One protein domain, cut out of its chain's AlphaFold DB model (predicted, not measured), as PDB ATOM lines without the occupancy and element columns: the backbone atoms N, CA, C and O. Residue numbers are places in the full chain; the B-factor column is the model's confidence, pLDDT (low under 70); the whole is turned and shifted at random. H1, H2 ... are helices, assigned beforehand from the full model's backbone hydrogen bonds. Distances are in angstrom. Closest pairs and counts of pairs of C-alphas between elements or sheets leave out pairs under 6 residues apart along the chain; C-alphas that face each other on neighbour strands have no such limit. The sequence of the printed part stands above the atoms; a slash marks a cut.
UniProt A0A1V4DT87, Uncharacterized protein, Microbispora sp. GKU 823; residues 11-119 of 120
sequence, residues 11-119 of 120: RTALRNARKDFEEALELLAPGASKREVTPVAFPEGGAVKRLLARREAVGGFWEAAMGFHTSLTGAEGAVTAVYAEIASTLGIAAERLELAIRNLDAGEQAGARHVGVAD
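Overview. This is residues 11 to 119 of the 120 residues of an uncharacterized protein of Microbispora sp. GKU 823 (UniProt A0A1V4DT87). One very long, unbent helix, H4, makes the length of a rod-like model, and the rest of the printed part lies along one side of it: H1 is side by side with residues 83 to 104 of H4, and the two short helices H2 and H3 pack near its first end. Between H1 and H2 a loop of residues 29 to 46 folds back around residues 33 to 35 and then runs beside H4 toward H2, while residues 106 to 119, of which 106 to 117 belong to H4, stick out free at the far end. The printed part has 109 residues with four named helices, in the order H1, H2, H3, H4, and no named strand, and the class is all helix. The whole is extended, with a radius of gyration of the C-alphas of 23.3 A, and its C-alphas span 88 by 19 by 19 A.

Arrangement. The hub is H4, residues 63 to 117, which touches the three other helices. H1, residues 11 to 28, touches residues 83 to 104 of H4 alone, at a shallow tilt of 24 degrees, opposite ways. The closest C-alphas of this pair are those of Arg 18 and Ala 94, 5.1 A apart. H2, residues 47 to 53, touches residues 69 to 76 of H4 alone, at a steep tilt of 63 degrees, opposite ways; the closest C-alphas are those of Leu 52 and His 69, 6.7 A apart. H3, residues 55 to 59, touches residues 65 to 69 of H4 alone, and its closest C-alphas to H4 are those of Gly 59 and Met 66, 5.6 A apart. H1 is apart from H2 and from H3, and H2 and H3 meet only through their link. In H1, H2, H3 and H4 every O i to N i+4 pair is within hydrogen-bond range.

Along the chain. H1 runs from Arg 11, C-alpha at (111.640, 143.507, 126.919), to Leu 28, 25.9 A from first to last C-alpha. H2 runs from Ala 47 to Ala 53, 9.9 A, and H3 from Arg 55 to Gly 59, 5.8 A. H4 runs from Glu 63, C-alpha at (159.147, 107.709, 123.796), to Val 117, C-alpha at (86.363, 144.844, 131.536), a length of 82.1 A.

Size, cuts and confidence. The two C-alphas farthest apart are those of Phe 61 and Asp 119, at 88.5 A. Without the stretch that stands free, the body has 95 residues and spans 66 by 19 by 18 A. The link from H1 to H2, 18 residues, is long; those from H2 to H3 and from H3 to H4 are tight. The printed part has no cut. The mean pLDDT of the printed part is 78.6, and it is under 70 in residues 30 to 40, 57 to 62 and 113 to 119.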
ATOM      1  N   ARG A  11     111.868 144.217 128.186       80.31
ATOM      2  CA  ARG A  11     111.640 143.507 126.919       80.31
ATOM      3  C   ARG A  11     112.808 143.687 125.952       80.31
ATOM      4  O   ARG A  11     113.290 142.707 125.383       80.31
ATOM      5  N   THR A  12     113.276 144.920 125.779       83.81
ATOM      6  CA  THR A  12     114.405 145.232 124.891       83.81
ATOM      7  C   THR A  12     115.692 144.580 125.391       83.81
ATOM      8  O   THR A  12     116.389 143.931 124.613       83.81
ATOM      9  N   ALA A  13     115.972 144.660 126.695       83.75
ATOM     10  CA  ALA A  13     117.139 144.022 127.299       83.75
ATOM     11  C   ALA A  13     117.123 142.492 127.126       83.75
ATOM     12  O   ALA A  13     118.131 141.914 126.725       83.75
ATOM     13  N   LEU A  14     115.975 141.839 127.354       85.56
ATOM     14  CA  LEU A  14     115.822 140.390 127.173       85.56
ATOM     15  C   LEU A  14     116.012 139.959 125.712       85.56
ATOM     16  O   LEU A  14     116.634 138.929 125.451       85.56
ATOM     17  N   ARG A  15     115.498 140.739 124.751       86.50
ATOM     18  CA  ARG A  15     115.670 140.463 123.314       86.50
ATOM     19  C   ARG A  15     117.122 140.610 122.872       86.50
ATOM     20  O   ARG A  15     117.598 139.751 122.136       86.50
ATOM     21  N   ASN A  16     117.811 141.651 123.338       90.38
ATOM     22  CA  ASN A  16     119.225 141.863 123.034       90.38
ATOM     23  C   ASN A  16     120.082 140.736 123.615       90.38
ATOM     24  O   ASN A  16     120.798 140.086 122.867       90.38
ATOM     25  N   ALA A  17     119.903 140.406 124.899       86.69
ATOM     26  CA  ALA A  17     120.631 139.305 125.531       86.69
ATOM     27  C   ALA A  17     120.401 137.963 124.816       86.69
ATOM     28  O   ALA A  17     121.331 137.177 124.649       86.69
ATOM     29  N   ARG A  18     119.169 137.698 124.353       87.31
ATOM     30  CA  ARG A  18     118.867 136.474 123.600       87.31
ATOM     31  C   ARG A  18     119.636 136.445 122.286       87.31
ATOM     32  O   ARG A  18     120.226 135.421 121.963       87.31
ATOM     33  N   LYS A  19     119.623 137.558 121.553       89.19
ATOM     34  CA  LYS A  19     120.330 137.692 120.282       89.19
ATOM     35  C   LYS A  19     121.837 137.501 120.468       89.19
ATOM     36  O   LYS A  19     122.425 136.727 119.725       89.19
ATOM     37  N   ASP A  20     122.429 138.126 121.483       88.25
ATOM     38  CA  ASP A  20     123.862 138.002 121.770       88.25
ATOM     39  C   ASP A  20     124.253 136.543 122.068       88.25
ATOM     40  O   ASP A  20     125.286 136.059 121.606       88.25
ATOM     41  N   PHE A  21     123.410 135.802 122.797       85.50
ATOM     42  CA  PHE A  21     123.638 134.378 123.053       85.50
ATOM     43  C   PHE A  21     123.441 133.507 121.810       85.50
ATOM     44  O   PHE A  21     124.205 132.565 121.616       85.50
ATOM     45  N   GLU A  22     122.465 133.814 120.956       85.00
ATOM     46  CA  GLU A  22     122.263 133.121 119.676       85.00
ATOM     47  C   GLU A  22     123.442 133.358 118.713       85.00
ATOM     48  O   GLU A  22     123.915 132.413 118.086       85.00
ATOM     49  N   GLU A  23     123.985 134.577 118.651       85.88
ATOM     50  CA  GLU A  23     125.179 134.891 117.855       85.88
ATOM     51  C   GLU A  23     126.432 134.189 118.397       85.88
ATOM     52  O   GLU A  23     127.200 133.608 117.630       85.88
ATOM     53  N   ALA A  24     126.628 134.183 119.720       85.00
ATOM     54  CA  ALA A  24     127.732 133.457 120.344       85.00
ATOM     55  C   ALA A  24     127.647 131.943 120.086       85.00
ATOM     56  O   ALA A  24     128.668 131.302 119.838       85.00
ATOM     57  N   LEU A  25     126.438 131.370 120.102       81.62
ATOM     58  CA  LEU A  25     126.202 129.967 119.757       81.62
ATOM     59  C   LEU A  25     126.558 129.660 118.306       81.62
ATOM     60  O   LEU A  25     127.253 128.680 118.067       81.62
ATOM     61  N   GLU A  26     126.133 130.498 117.361       81.94
ATOM     62  CA  GLU A  26     126.428 130.301 115.938       81.94
ATOM     63  C   GLU A  26     127.938 130.335 115.663       81.94
ATOM     64  O   GLU A  26     128.447 129.564 114.854       81.94
ATOM     65  N   LEU A  27     128.685 131.181 116.382       81.31
ATOM     66  CA  LEU A  27     130.147 131.222 116.286       81.31
ATOM     67  C   LEU A  27     130.818 129.971 116.870       81.31
ATOM     68  O   LEU A  27     131.830 129.513 116.339       81.31
ATOM     69  N   LEU A  28     130.290 129.435 117.972       75.19
ATOM     70  CA  LEU A  28     130.863 128.272 118.658       75.19
ATOM     71  C   LEU A  28     130.476 126.943 117.998       75.19
ATOM     72  O   LEU A  28     131.249 125.983 118.041       75.19
ATOM     73  N   ALA A  29     129.286 126.876 117.409       72.31
ATOM     74  CA  ALA A  29     128.735 125.687 116.781       72.31
ATOM     75  C   ALA A  29     127.802 126.068 115.618       72.31
ATOM     76  O   ALA A  29     126.578 126.076 115.777       72.31
ATOM     77  N   PRO A  30     128.375 126.358 114.438       69.94
ATOM     78  CA  PRO A  30     127.607 126.766 113.267       69.94
ATOM     79  C   PRO A  30     126.539 125.732 112.898       69.94
ATOM     80  O   PRO A  30     126.839 124.543 112.760       69.94
ATOM     81  N   GLY A  31     125.291 126.172 112.732       64.44
ATOM     82  CA  GLY A  31     124.169 125.298 112.369       64.44
ATOM     83  C   GLY A  31     123.701 124.326 113.462       64.44
ATOM     84  O   GLY A  31     122.843 123.482 113.191       64.44
ATOM     85  N   ALA A  32     124.219 124.430 114.689       62.41
ATOM     86  CA  ALA A  32     123.708 123.667 115.818       62.41
ATOM     87  C   ALA A  32     122.279 124.108 116.161       62.41
ATOM     88  O   ALA A  32     121.990 125.287 116.370       62.41
ATOM     89  N   SER A  33     121.361 123.145 116.264       59.78
ATOM     90  CA  SER A  33     120.059 123.425 116.869       59.78
ATOM     91  C   SER A  33     120.251 123.657 118.373       59.78
ATOM     92  O   SER A  33     121.138 123.052 118.974       59.78
ATOM     93  N   LYS A  34     119.398 124.477 119.011       57.56
ATOM     94  CA  LYS A  34     119.459 124.805 120.459       57.56
ATOM     95  C   LYS A  34     119.576 123.582 121.401       57.56
ATOM     96  O   LYS A  34     119.895 123.753 122.571       57.56
ATOM     97  N   ARG A  35     119.334 122.358 120.903       54.69
ATOM     98  CA  ARG A  35     119.389 121.082 121.638       54.69
ATOM     99  C   ARG A  35     120.612 120.209 121.364       54.69
ATOM    100  O   ARG A  35     120.882 119.322 122.166       54.69
ATOM    101  N   GLU A  36     121.330 120.425 120.268       57.03
ATOM    102  CA  GLU A  36     122.464 119.583 119.878       57.03
ATOM    103  C   GLU A  36     123.596 120.472 119.380       57.03
ATOM    104  O   GLU A  36     123.665 120.852 118.211       57.03
ATOM    105  N   VAL A  37     124.475 120.832 120.313       61.12
ATOM    106  CA  VAL A  37     125.680 121.595 120.023       61.12
ATOM    107  C   VAL A  37     126.862 120.638 120.002       61.12
ATOM    108  O   VAL A  37     127.243 120.090 121.032       61.12
ATOM    109  N   THR A  38     127.464 120.469 118.827       64.19
ATOM    110  CA  THR A  38     128.783 119.837 118.697       64.19
ATOM    111  C   THR A  38     129.791 120.928 118.351       64.19
ATOM    112  O   THR A  38     129.960 121.245 117.173       64.19
ATOM    113  N   PRO A  39     130.418 121.578 119.345       62.28
ATOM    114  CA  PRO A  39     131.357 122.640 119.051       62.28
ATOM    115  C   PRO A  39     132.640 122.077 118.457       62.28
ATOM    116  O   PRO A  39     133.177 121.056 118.893       62.28
ATOM    117  N   VAL A  40     133.160 122.798 117.473       66.62
ATOM    118  CA  VAL A  40     134.422 122.472 116.819       66.62
ATOM    119  C   VAL A  40     135.507 123.335 117.455       66.62
ATOM    120  O   VAL A  40     135.800 124.431 116.990       66.62
ATOM    121  N   ALA A  41     136.108 122.845 118.543       72.06
ATOM    122  CA  ALA A  41     137.203 123.550 119.220       72.06
ATOM    123  C   ALA A  41     138.455 123.690 118.335       72.06
ATOM    124  O   ALA A  41     139.199 124.665 118.437       72.06
ATOM    125  N   PHE A  42     138.677 122.723 117.439       79.00
ATOM    126  CA  PHE A  42     139.760 122.753 116.463       79.00
ATOM    127  C   PHE A  42     139.220 122.387 115.084       79.00
ATOM    128  O   PHE A  42     138.582 121.342 114.957       79.00
ATOM    129  N   PRO A  43     139.502 123.190 114.042       78.81
ATOM    130  CA  PRO A  43     138.997 122.926 112.705       78.81
ATOM    131  C   PRO A  43     139.526 121.593 112.178       78.81
ATOM    132  O   PRO A  43     140.709 121.265 112.353       78.81
ATOM    133  N   GLU A  44     138.662 120.854 111.485       75.81
ATOM    134  CA  GLU A  44     139.050 119.641 110.771       75.81
ATOM    135  C   GLU A  44     140.171 119.965 109.771       75.81
ATOM    136  O   GLU A  44     140.082 120.893 108.967       75.81
ATOM    137  N   GLY A  45     141.296 119.257 109.890       79.56
ATOM    138  CA  GLY A  45     142.514 119.535 109.121       79.56
ATOM    139  C   GLY A  45     143.427 120.641 109.673       79.56
ATOM    140  O   GLY A  45     144.465 120.905 109.065       79.56
ATOM    141  N   GLY A  46     143.118 121.260 110.817       82.50
ATOM    142  CA  GLY A  46     143.985 122.213 111.524       82.50
ATOM    143  C   GLY A  46     145.262 121.585 112.103       82.50
ATOM    144  O   GLY A  46     145.439 120.369 112.090       82.50
ATOM    145  N   ALA A  47     146.181 122.405 112.631       84.69
ATOM    146  CA  ALA A  47     147.478 121.928 113.136       84.69
ATOM    147  C   ALA A  47     147.343 120.828 114.206       84.69
ATOM    148  O   ALA A  47     148.018 119.806 114.104       84.69
ATOM    149  N   VAL A  48     146.423 121.000 115.163       83.94
ATOM    150  CA  VAL A  48     146.131 120.015 116.220       83.94
ATOM    151  C   VAL A  48     145.601 118.709 115.624       83.94
ATOM    152  O   VAL A  48     146.200 117.661 115.847       83.94
ATOM    153  N   LYS A  49     144.560 118.760 114.780       87.00
ATOM    154  CA  LYS A  49     143.996 117.567 114.121       87.00
ATOM    155  C   LYS A  49     145.031 116.834 113.257       87.00
ATOM    156  O   LYS A  49     145.120 115.610 113.306       87.00
ATOM    157  N   ARG A  50     145.880 117.566 112.520       85.62
ATOM    158  CA  ARG A  50     146.979 116.980 111.726       85.62
ATOM    159  C   ARG A  50     148.042 116.311 112.593       85.62
ATOM    160  O   ARG A  50     148.550 115.264 112.204       85.62
ATOM    161  N   LEU A  51     148.400 116.907 113.728       82.69
ATOM    162  CA  LEU A  51     149.353 116.326 114.676       82.69
ATOM    163  C   LEU A  51     148.786 115.058 115.324       82.69
ATOM    164  O   LEU A  51     149.486 114.050 115.395       82.69
ATOM    165  N   LEU A  52     147.509 115.073 115.713       84.81
ATOM    166  CA  LEU A  52     146.818 113.911 116.274       84.81
ATOM    167  C   LEU A  52     146.729 112.752 115.272       84.81
ATOM    168  O   LEU A  52     147.039 111.616 115.629       84.81
ATOM    169  N   ALA A  53     146.393 113.045 114.011       86.19
ATOM    170  CA  ALA A  53     146.306 112.057 112.933       86.19
ATOM    171  C   ALA A  53     147.659 111.413 112.574       86.19
ATOM    172  O   ALA A  53     147.702 110.337 111.987       86.19
ATOM    173  N   ARG A  54     148.781 112.046 112.938       80.19
ATOM    174  CA  ARG A  54     150.141 111.575 112.630       80.19
ATOM    175  C   ARG A  54     150.756 110.708 113.731       80.19
ATOM    176  O   ARG A  54     151.976 110.585 113.782       80.19
ATOM    177  N   ARG A  55     149.939 110.070 114.578       75.25
ATOM    178  CA  ARG A  55     150.393 109.223 115.699       75.25
ATOM    179  C   ARG A  55     151.502 108.240 115.316       75.25
ATOM    180  O   ARG A  55     152.489 108.157 116.032       75.25
ATOM    181  N   GLU A  56     151.376 107.530 114.197       70.62
ATOM    182  CA  GLU A  56     152.382 106.543 113.764       70.62
ATOM    183  C   GLU A  56     153.689 107.190 113.283       70.62
ATOM    184  O   GLU A  56     154.773 106.722 113.621       70.62
ATOM    185  N   ALA A  57     153.601 108.323 112.577       69.19
ATOM    186  CA  ALA A  57     154.774 109.095 112.162       69.19
ATOM    187  C   ALA A  57     155.512 109.730 113.357       69.19
ATOM    188  O   ALA A  57     156.716 109.965 113.294       69.19
ATOM    189  N   VAL A  58     154.785 110.006 114.441       66.44
ATOM    190  CA  VAL A  58     155.290 110.590 115.691       66.44
ATOM    191  C   VAL A  58     155.833 109.499 116.630       66.44
ATOM    192  O   VAL A  58     156.863 109.694 117.268       66.44
ATOM    193  N   GLY A  59     155.192 108.330 116.680       62.72
ATOM    194  CA  GLY A  59     155.522 107.232 117.594       62.72
ATOM    195  C   GLY A  59     156.696 106.347 117.171       62.72
ATOM    196  O   GLY A  59     157.254 105.654 118.013       62.72
ATOM    197  N   GLY A  60     157.104 106.375 115.898       64.56
ATOM    198  CA  GLY A  60     158.181 105.516 115.387       64.56
ATOM    199  C   GLY A  60     159.604 105.877 115.840       64.56
ATOM    200  O   GLY A  60     160.514 105.091 115.592       64.56
ATOM    201  N   PHE A  61     159.819 107.041 116.473       63.75
ATOM    202  CA  PHE A  61     161.168 107.608 116.638       63.75
ATOM    203  C   PHE A  61     161.650 107.825 118.089       63.75
ATOM    204  O   PHE A  61     162.850 107.684 118.312       63.75
ATOM    205  N   TRP A  62     160.792 108.131 119.083       68.56
ATOM    206  CA  TRP A  62     161.197 108.193 120.509       68.56
ATOM    207  C   TRP A  62     159.998 108.071 121.492       68.56
ATOM    208  O   TRP A  62     158.847 108.298 121.111       68.56
ATOM    209  N   GLU A  63     160.225 107.775 122.779       77.38
ATOM    210  CA  GLU A  63     159.147 107.709 123.796       77.38
ATOM    211  C   GLU A  63     158.527 109.078 124.127       77.38
ATOM    212  O   GLU A  63     157.314 109.196 124.317       77.38
ATOM    213  N   ALA A  64     159.322 110.154 124.130       78.31
ATOM    214  CA  ALA A  64     158.839 111.500 124.461       78.31
ATOM    215  C   ALA A  64     157.758 112.024 123.483       78.31
ATOM    216  O   ALA A  64     156.981 112.917 123.812       78.31
ATOM    217  N   ALA A  65     157.660 111.438 122.291       80.19
ATOM    218  CA  ALA A  65     156.727 111.798 121.228       80.19
ATOM    219  C   ALA A  65     155.365 111.175 121.499       80.19
ATOM    220  O   ALA A  65     154.341 111.807 121.253       80.19
ATOM    221  N   MET A  66     155.354 109.977 122.083       82.12
ATOM    222  CA  MET A  66     154.142 109.355 122.606       82.12
ATOM    223  C   MET A  66     153.600 110.135 123.807       82.12
ATOM    224  O   MET A  66     152.392 110.363 123.888       82.12
ATOM    225  N   GLY A  67     154.484 110.616 124.691       83.62
ATOM    226  CA  GLY A  67     154.114 111.514 125.792       83.62
ATOM    227  C   GLY A  67     153.493 112.824 125.297       83.62
ATOM    228  O   GLY A  67     152.407 113.206 125.735       83.62
ATOM    229  N   PHE A  68     154.127 113.469 124.314       84.50
ATOM    230  CA  PHE A  68     153.591 114.668 123.666       84.50
ATOM    231  C   PHE A  68     152.240 114.414 122.981       84.50
ATOM    232  O   PHE A  68     151.303 115.183 123.179       84.50
ATOM    233  N   HIS A  69     152.104 113.328 122.212       86.94
ATOM    234  CA  HIS A  69     150.851 112.976 121.531       86.94
ATOM    235  C   HIS A  69     149.707 112.731 122.525       86.94
ATOM    236  O   HIS A  69     148.598 113.230 122.329       86.94
ATOM    237  N   THR A  70     149.995 112.047 123.633       86.75
ATOM    238  CA  THR A  70     149.035 111.829 124.726       86.75
ATOM    239  C   THR A  70     148.596 113.154 125.345       86.75
ATOM    240  O   THR A  70     147.400 113.391 125.508       86.75
ATOM    241  N   SER A  71     149.546 114.046 125.637       88.25
ATOM    242  CA  SER A  71     149.252 115.379 126.172       88.25
ATOM    243  C   SER A  71     148.409 116.210 125.204       88.25
ATOM    244  O   SER A  71     147.432 116.824 125.627       88.25
ATOM    245  N   LEU A  72     148.725 116.178 123.906       87.75
ATOM    246  CA  LEU A  72     147.968 116.883 122.874       87.75
ATOM    247  C   LEU A  72     146.538 116.343 122.745       87.75
ATOM    248  O   LEU A  72     145.603 117.128 122.625       87.75
ATOM    249  N   THR A  73     146.365 115.021 122.803       87.06
ATOM    250  CA  THR A  73     145.043 114.373 122.777       87.06
ATOM    251  C   THR A  73     144.224 114.771 124.003       87.06
ATOM    252  O   THR A  73     143.062 115.143 123.881       87.06
ATOM    253  N   GLY A  74     144.841 114.758 125.189       87.56
ATOM    254  CA  GLY A  74     144.190 115.198 126.423       87.56
ATOM    255  C   GLY A  74     143.792 116.675 126.385       87.56
ATOM    256  O   GLY A  74     142.681 117.020 126.777       87.56
ATOM    257  N   ALA A  75     144.667 117.542 125.869       86.88
ATOM    258  CA  ALA A  75     144.376 118.963 125.704       86.88
ATOM    259  C   ALA A  75     143.236 119.202 124.703       86.88
ATOM    260  O   ALA A  75     142.356 120.018 124.967       86.88
ATOM    261  N   GLU A  76     143.217 118.475 123.582       87.75
ATOM    262  CA  GLU A  76     142.145 118.576 122.589       87.75
ATOM    263  C   GLU A  76     140.789 118.170 123.175       87.75
ATOM    264  O   GLU A  76     139.823 118.930 123.054       87.75
ATOM    265  N   GLY A  77     140.737 117.049 123.898       86.12
ATOM    266  CA  GLY A  77     139.532 116.609 124.595       86.12
ATOM    267  C   GLY A  77     139.069 117.599 125.666       86.12
ATOM    268  O   GLY A  77     137.886 117.932 125.723       86.12
ATOM    269  N   ALA A  78     139.990 118.130 126.478       87.62
ATOM    270  CA  ALA A  78     139.666 119.084 127.540       87.62
ATOM    271  C   ALA A  78     139.088 120.397 126.990       87.62
ATOM    272  O   ALA A  78     138.058 120.866 127.470       87.62
ATOM    273  N   VAL A  79     139.711 120.974 125.957       86.38
ATOM    274  CA  VAL A  79     139.207 122.203 125.323       86.38
ATOM    275  C   VAL A  79     137.854 121.943 124.661       86.38
ATOM    276  O   VAL A  79     136.931 122.734 124.840       86.38
ATOM    277  N   THR A  80     137.701 120.819 123.956       84.50
ATOM    278  CA  THR A  80     136.431 120.451 123.307       84.50
ATOM    279  C   THR A  80     135.299 120.294 124.326       84.50
ATOM    280  O   THR A  80     134.201 120.796 124.097       84.50
ATOM    281  N   ALA A  81     135.568 119.670 125.475       85.06
ATOM    282  CA  ALA A  81     134.586 119.507 126.547       85.06
ATOM    283  C   ALA A  81     134.133 120.854 127.136       85.06
ATOM    284  O   ALA A  81     132.935 121.088 127.277       85.06
ATOM    285  N   VAL A  82     135.073 121.764 127.411       86.44
ATOM    286  CA  VAL A  82     134.750 123.111 127.914       86.44
ATOM    287  C   VAL A  82     133.937 123.900 126.884       86.44
ATOM    288  O   VAL A  82     132.963 124.560 127.238       86.44
ATOM    289  N   TYR A  83     134.278 123.801 125.598       82.88
ATOM    290  CA  TYR A  83     133.494 124.427 124.530       82.88
ATOM    291  C   TYR A  83     132.061 123.874 124.466       82.88
ATOM    292  O   TYR A  83     131.116 124.647 124.304       82.88
ATOM    293  N   ALA A  84     131.886 122.559 124.637       82.69
ATOM    294  CA  ALA A  84     130.569 121.917 124.706       82.69
ATOM    295  C   ALA A  84     129.742 122.422 125.891       82.69
ATOM    296  O   ALA A  84     128.555 122.710 125.737       82.69
ATOM    297  N   GLU A  85     130.369 122.603 127.050       85.88
ATOM    298  CA  GLU A  85     129.709 123.131 128.243       85.88
ATOM    299  C   GLU A  85     129.260 124.590 128.071       85.88
ATOM    300  O   GLU A  85     128.116 124.929 128.394       85.88
ATOM    301  N   ILE A  86     130.121 125.448 127.511       85.88
ATOM    302  CA  ILE A  86     129.795 126.855 127.234       85.88
ATOM    303  C   ILE A  86     128.602 126.937 126.287       85.88
ATOM    304  O   ILE A  86     127.627 127.635 126.569       85.88
ATOM    305  N   ALA A  87     128.658 126.205 125.178       84.56
ATOM    306  CA  ALA A  87     127.601 126.251 124.187       84.56
ATOM    307  C   ALA A  87     126.281 125.666 124.718       84.56
ATOM    308  O   ALA A  87     125.224 126.253 124.514       84.56
ATOM    309  N   SER A  88     126.320 124.581 125.493       84.56
ATOM    310  CA  SER A  88     125.128 124.069 126.184       84.56
ATOM    311  C   SER A  88     124.509 125.128 127.108       84.56
ATOM    312  O   SER A  88     123.304 125.387 127.066       84.56
ATOM    313  N   THR A  89     125.344 125.821 127.886       87.06
ATOM    314  CA  THR A  89     124.903 126.871 128.815       87.06
ATOM    315  C   THR A  89     124.268 128.055 128.086       87.06
ATOM    316  O   THR A  89     123.210 128.534 128.502       87.06
ATOM    317  N   LEU A  90     124.864 128.505 126.979       86.62
ATOM    318  CA  LEU A  90     124.306 129.570 126.143       86.62
ATOM    319  C   LEU A  90     122.962 129.160 125.526       86.62
ATOM    320  O   LEU A  90     122.026 129.960 125.528       86.62
ATOM    321  N   GLY A  91     122.831 127.910 125.068       83.75
ATOM    322  CA  GLY A  91     121.577 127.360 124.541       83.75
ATOM    323  C   GLY A  91     120.457 127.401 125.578       83.75
ATOM    324  O   GLY A  91     119.390 127.969 125.332       83.75
ATOM    325  N   ILE A  92     120.735 126.898 126.784       86.88
ATOM    326  CA  ILE A  92     119.800 126.936 127.916       86.88
ATOM    327  C   ILE A  92     119.434 128.384 128.268       86.88
ATOM    328  O   ILE A  92     118.259 128.692 128.484       86.88
ATOM    329  N   ALA A  93     120.409 129.293 128.321       87.00
ATOM    330  CA  ALA A  93     120.162 130.697 128.632       87.00
ATOM    331  C   ALA A  93     119.251 131.364 127.588       87.00
ATOM    332  O   ALA A  93     118.289 132.040 127.959       87.00
ATOM    333  N   ALA A  94     119.485 131.120 126.295       86.00
ATOM    334  CA  ALA A  94     118.641 131.621 125.215       86.00
ATOM    335  C   ALA A  94     117.192 131.104 125.322       86.00
ATOM    336  O   ALA A  94     116.250 131.889 125.189       86.00
ATOM    337  N   GLU A  95     116.988 129.819 125.641       86.50
ATOM    338  CA  GLU A  95     115.651 129.248 125.876       86.50
ATOM    339  C   GLU A  95     114.942 129.888 127.081       86.50
ATOM    340  O   GLU A  95     113.738 130.172 127.035       86.50
ATOM    341  N   ARG A  96     115.676 130.154 128.169       89.19
ATOM    342  CA  ARG A  96     115.132 130.815 129.366       89.19
ATOM    343  C   ARG A  96     114.731 132.259 129.087       89.19
ATOM    344  O   ARG A  96     113.667 132.679 129.541       89.19
ATOM    345  N   LEU A  97     115.529 132.993 128.313       87.69
ATOM    346  CA  LEU A  97     115.189 134.346 127.867       87.69
ATOM    347  C   LEU A  97     113.939 134.341 126.982       87.69
ATOM    348  O   LEU A  97     113.061 135.184 127.145       87.69
ATOM    349  N   GLU A  98     113.806 133.356 126.095       87.56
ATOM    350  CA  GLU A  98     112.617 133.192 125.261       87.56
ATOM    351  C   GLU A  98     111.354 132.925 126.096       87.56
ATOM    352  O   GLU A  98     110.302 133.517 125.846       87.56
ATOM    353  N   LEU A  99     111.459 132.087 127.131       88.56
ATOM    354  CA  LEU A  99     110.371 131.856 128.080       88.56
ATOM    355  C   LEU A  99     110.008 133.129 128.861       88.56
ATOM    356  O   LEU A  99     108.823 133.413 129.031       88.56
ATOM    357  N   ALA A 100     111.002 133.902 129.305       86.50
ATOM    358  CA  ALA A 100     110.773 135.163 130.006       86.50
ATOM    359  C   ALA A 100     110.019 136.174 129.127       86.50
ATOM    360  O   ALA A 100     109.051 136.773 129.591       86.50
ATOM    361  N   ILE A 101     110.402 136.301 127.850       87.00
ATOM    362  CA  ILE A 101     109.707 137.154 126.872       87.00
ATOM    363  C   ILE A 101     108.250 136.706 126.707       87.00
ATOM    364  O   ILE A 101     107.349 137.530 126.832       87.00
ATOM    365  N   ARG A 102     107.996 135.402 126.510       87.81
ATOM    366  CA  ARG A 102     106.625 134.875 126.380       87.81
ATOM    367  C   ARG A 102     105.759 135.166 127.604       87.81
ATOM    368  O   ARG A 102     104.592 135.516 127.454       87.81
ATOM    369  N   ASN A 103     106.313 135.014 128.804       87.19
ATOM    370  CA  ASN A 103     105.582 135.276 130.043       87.19
ATOM    371  C   ASN A 103     105.270 136.767 130.220       87.19
ATOM    372  O   ASN A 103     104.182 137.108 130.679       87.19
ATOM    373  N   LEU A 104     106.200 137.644 129.833       84.38
ATOM    374  CA  LEU A 104     105.993 139.090 129.843       84.38
ATOM    375  C   LEU A 104     104.884 139.489 128.858       84.38
ATOM    376  O   LEU A 104     103.950 140.185 129.249       84.38
ATOM    377  N   ASP A 105     104.912 138.952 127.635       84.56
ATOM    378  CA  ASP A 105     103.877 139.187 126.620       84.56
ATOM    379  C   ASP A 105     102.494 138.675 127.074       84.56
ATOM    380  O   ASP A 105     101.480 139.352 126.892       84.56
ATOM    381  N   ALA A 106     102.432 137.500 127.709       84.88
ATOM    382  CA  ALA A 106     101.188 136.951 128.254       84.88
ATOM    383  C   ALA A 106     100.636 137.791 129.420       84.88
ATOM    384  O   ALA A 106      99.425 138.010 129.503       84.88
ATOM    385  N   GLY A 107     101.514 138.281 130.301       81.75
ATOM    386  CA  GLY A 107     101.147 139.152 131.416       81.75
ATOM    387  C   GLY A 107     100.558 140.484 130.950       81.75
ATOM    388  O   GLY A 107      99.513 140.898 131.450       81.75
ATOM    389  N   GLU A 108     101.166 141.117 129.943       81.00
ATOM    390  CA  GLU A 108     100.635 142.346 129.340       81.00
ATOM    391  C   GLU A 108      99.259 142.127 128.700       81.00
ATOM    392  O   GLU A 108      98.334 142.906 128.932       81.00
ATOM    393  N   GLN A 109      99.083 141.037 127.945       79.38
ATOM    394  CA  GLN A 109      97.793 140.709 127.329       79.38
ATOM    395  C   GLN A 109      96.696 140.451 128.369       79.38
ATOM    396  O   GLN A 109      95.553 140.874 128.178       79.38
ATOM    397  N   ALA A 110      97.020 139.768 129.470       76.44
ATOM    398  CA  ALA A 110      96.084 139.539 130.566       76.44
ATOM    399  C   ALA A 110      95.706 140.852 131.273       76.44
ATOM    400  O   ALA A 110      94.525 141.088 131.535       76.44
ATOM    401  N   GLY A 111      96.681 141.733 131.516       71.19
ATOM    402  CA  GLY A 111      96.450 143.062 132.086       71.19
ATOM    403  C   GLY A 111      95.547 143.931 131.209       71.19
ATOM    404  O   GLY A 111      94.564 144.482 131.700       71.19
ATOM    405  N   ALA A 112      95.808 143.980 129.900       71.31
ATOM    406  CA  ALA A 112      94.996 144.736 128.945       71.31
ATOM    407  C   ALA A 112      93.530 144.262 128.909       71.31
ATOM    408  O   ALA A 112      92.610 145.079 128.847       71.31
ATOM    409  N   ARG A 113      93.294 142.947 129.007       67.44
ATOM    410  CA  ARG A 113      91.938 142.374 129.064       67.44
ATOM    411  C   ARG A 113      91.205 142.712 130.362       67.44
ATOM    412  O   ARG A 113      90.007 142.951 130.316       67.44
ATOM    413  N   HIS A 114      91.898 142.755 131.499       60.22
ATOM    414  CA  HIS A 114      91.279 143.114 132.778       60.22
ATOM    415  C   HIS A 114      90.937 144.605 132.888       60.22
ATOM    416  O   HIS A 114      89.909 144.935 133.471       60.22
ATOM    417  N   VAL A 115      91.744 145.495 132.301       57.75
ATOM    418  CA  VAL A 115      91.432 146.934 132.248       57.75
ATOM    419  C   VAL A 115      90.217 147.198 131.349       57.75
ATOM    420  O   VAL A 115      89.334 147.949 131.738       57.75
ATOM    421  N   GLY A 116      90.102 146.510 130.207       51.81
ATOM    422  CA  GLY A 116      88.958 146.666 129.296       51.81
ATOM    423  C   GLY A 116      87.612 146.139 129.817       51.81
ATOM    424  O   GLY A 116      86.580 146.460 129.241       51.81
ATOM    425  N   VAL A 117      87.598 145.342 130.892       52.41
ATOM    426  CA  VAL A 117      86.363 144.844 131.536       52.41
ATOM    427  C   VAL A 117      85.894 145.771 132.667       52.41
ATOM    428  O   VAL A 117      84.737 145.702 133.063       52.41
ATOM    429  N   ALA A 118      86.757 146.652 133.180       47.47
ATOM    430  CA  ALA A 118      86.402 147.601 134.238       47.47
ATOM    431  C   ALA A 118      85.708 148.882 133.722       47.47
ATOM    432  O   ALA A 118      85.202 149.648 134.537       47.47
ATOM    433  N   ASP A 119      85.675 149.093 132.401       43.19
ATOM    434  CA  ASP A 119      85.119 150.282 131.730       43.19
ATOM    435  C   ASP A 119      83.758 150.028 131.030       43.19
ATOM    436  O   ASP A 119      83.380 150.768 130.118       43.19
TER     437      ASP A 119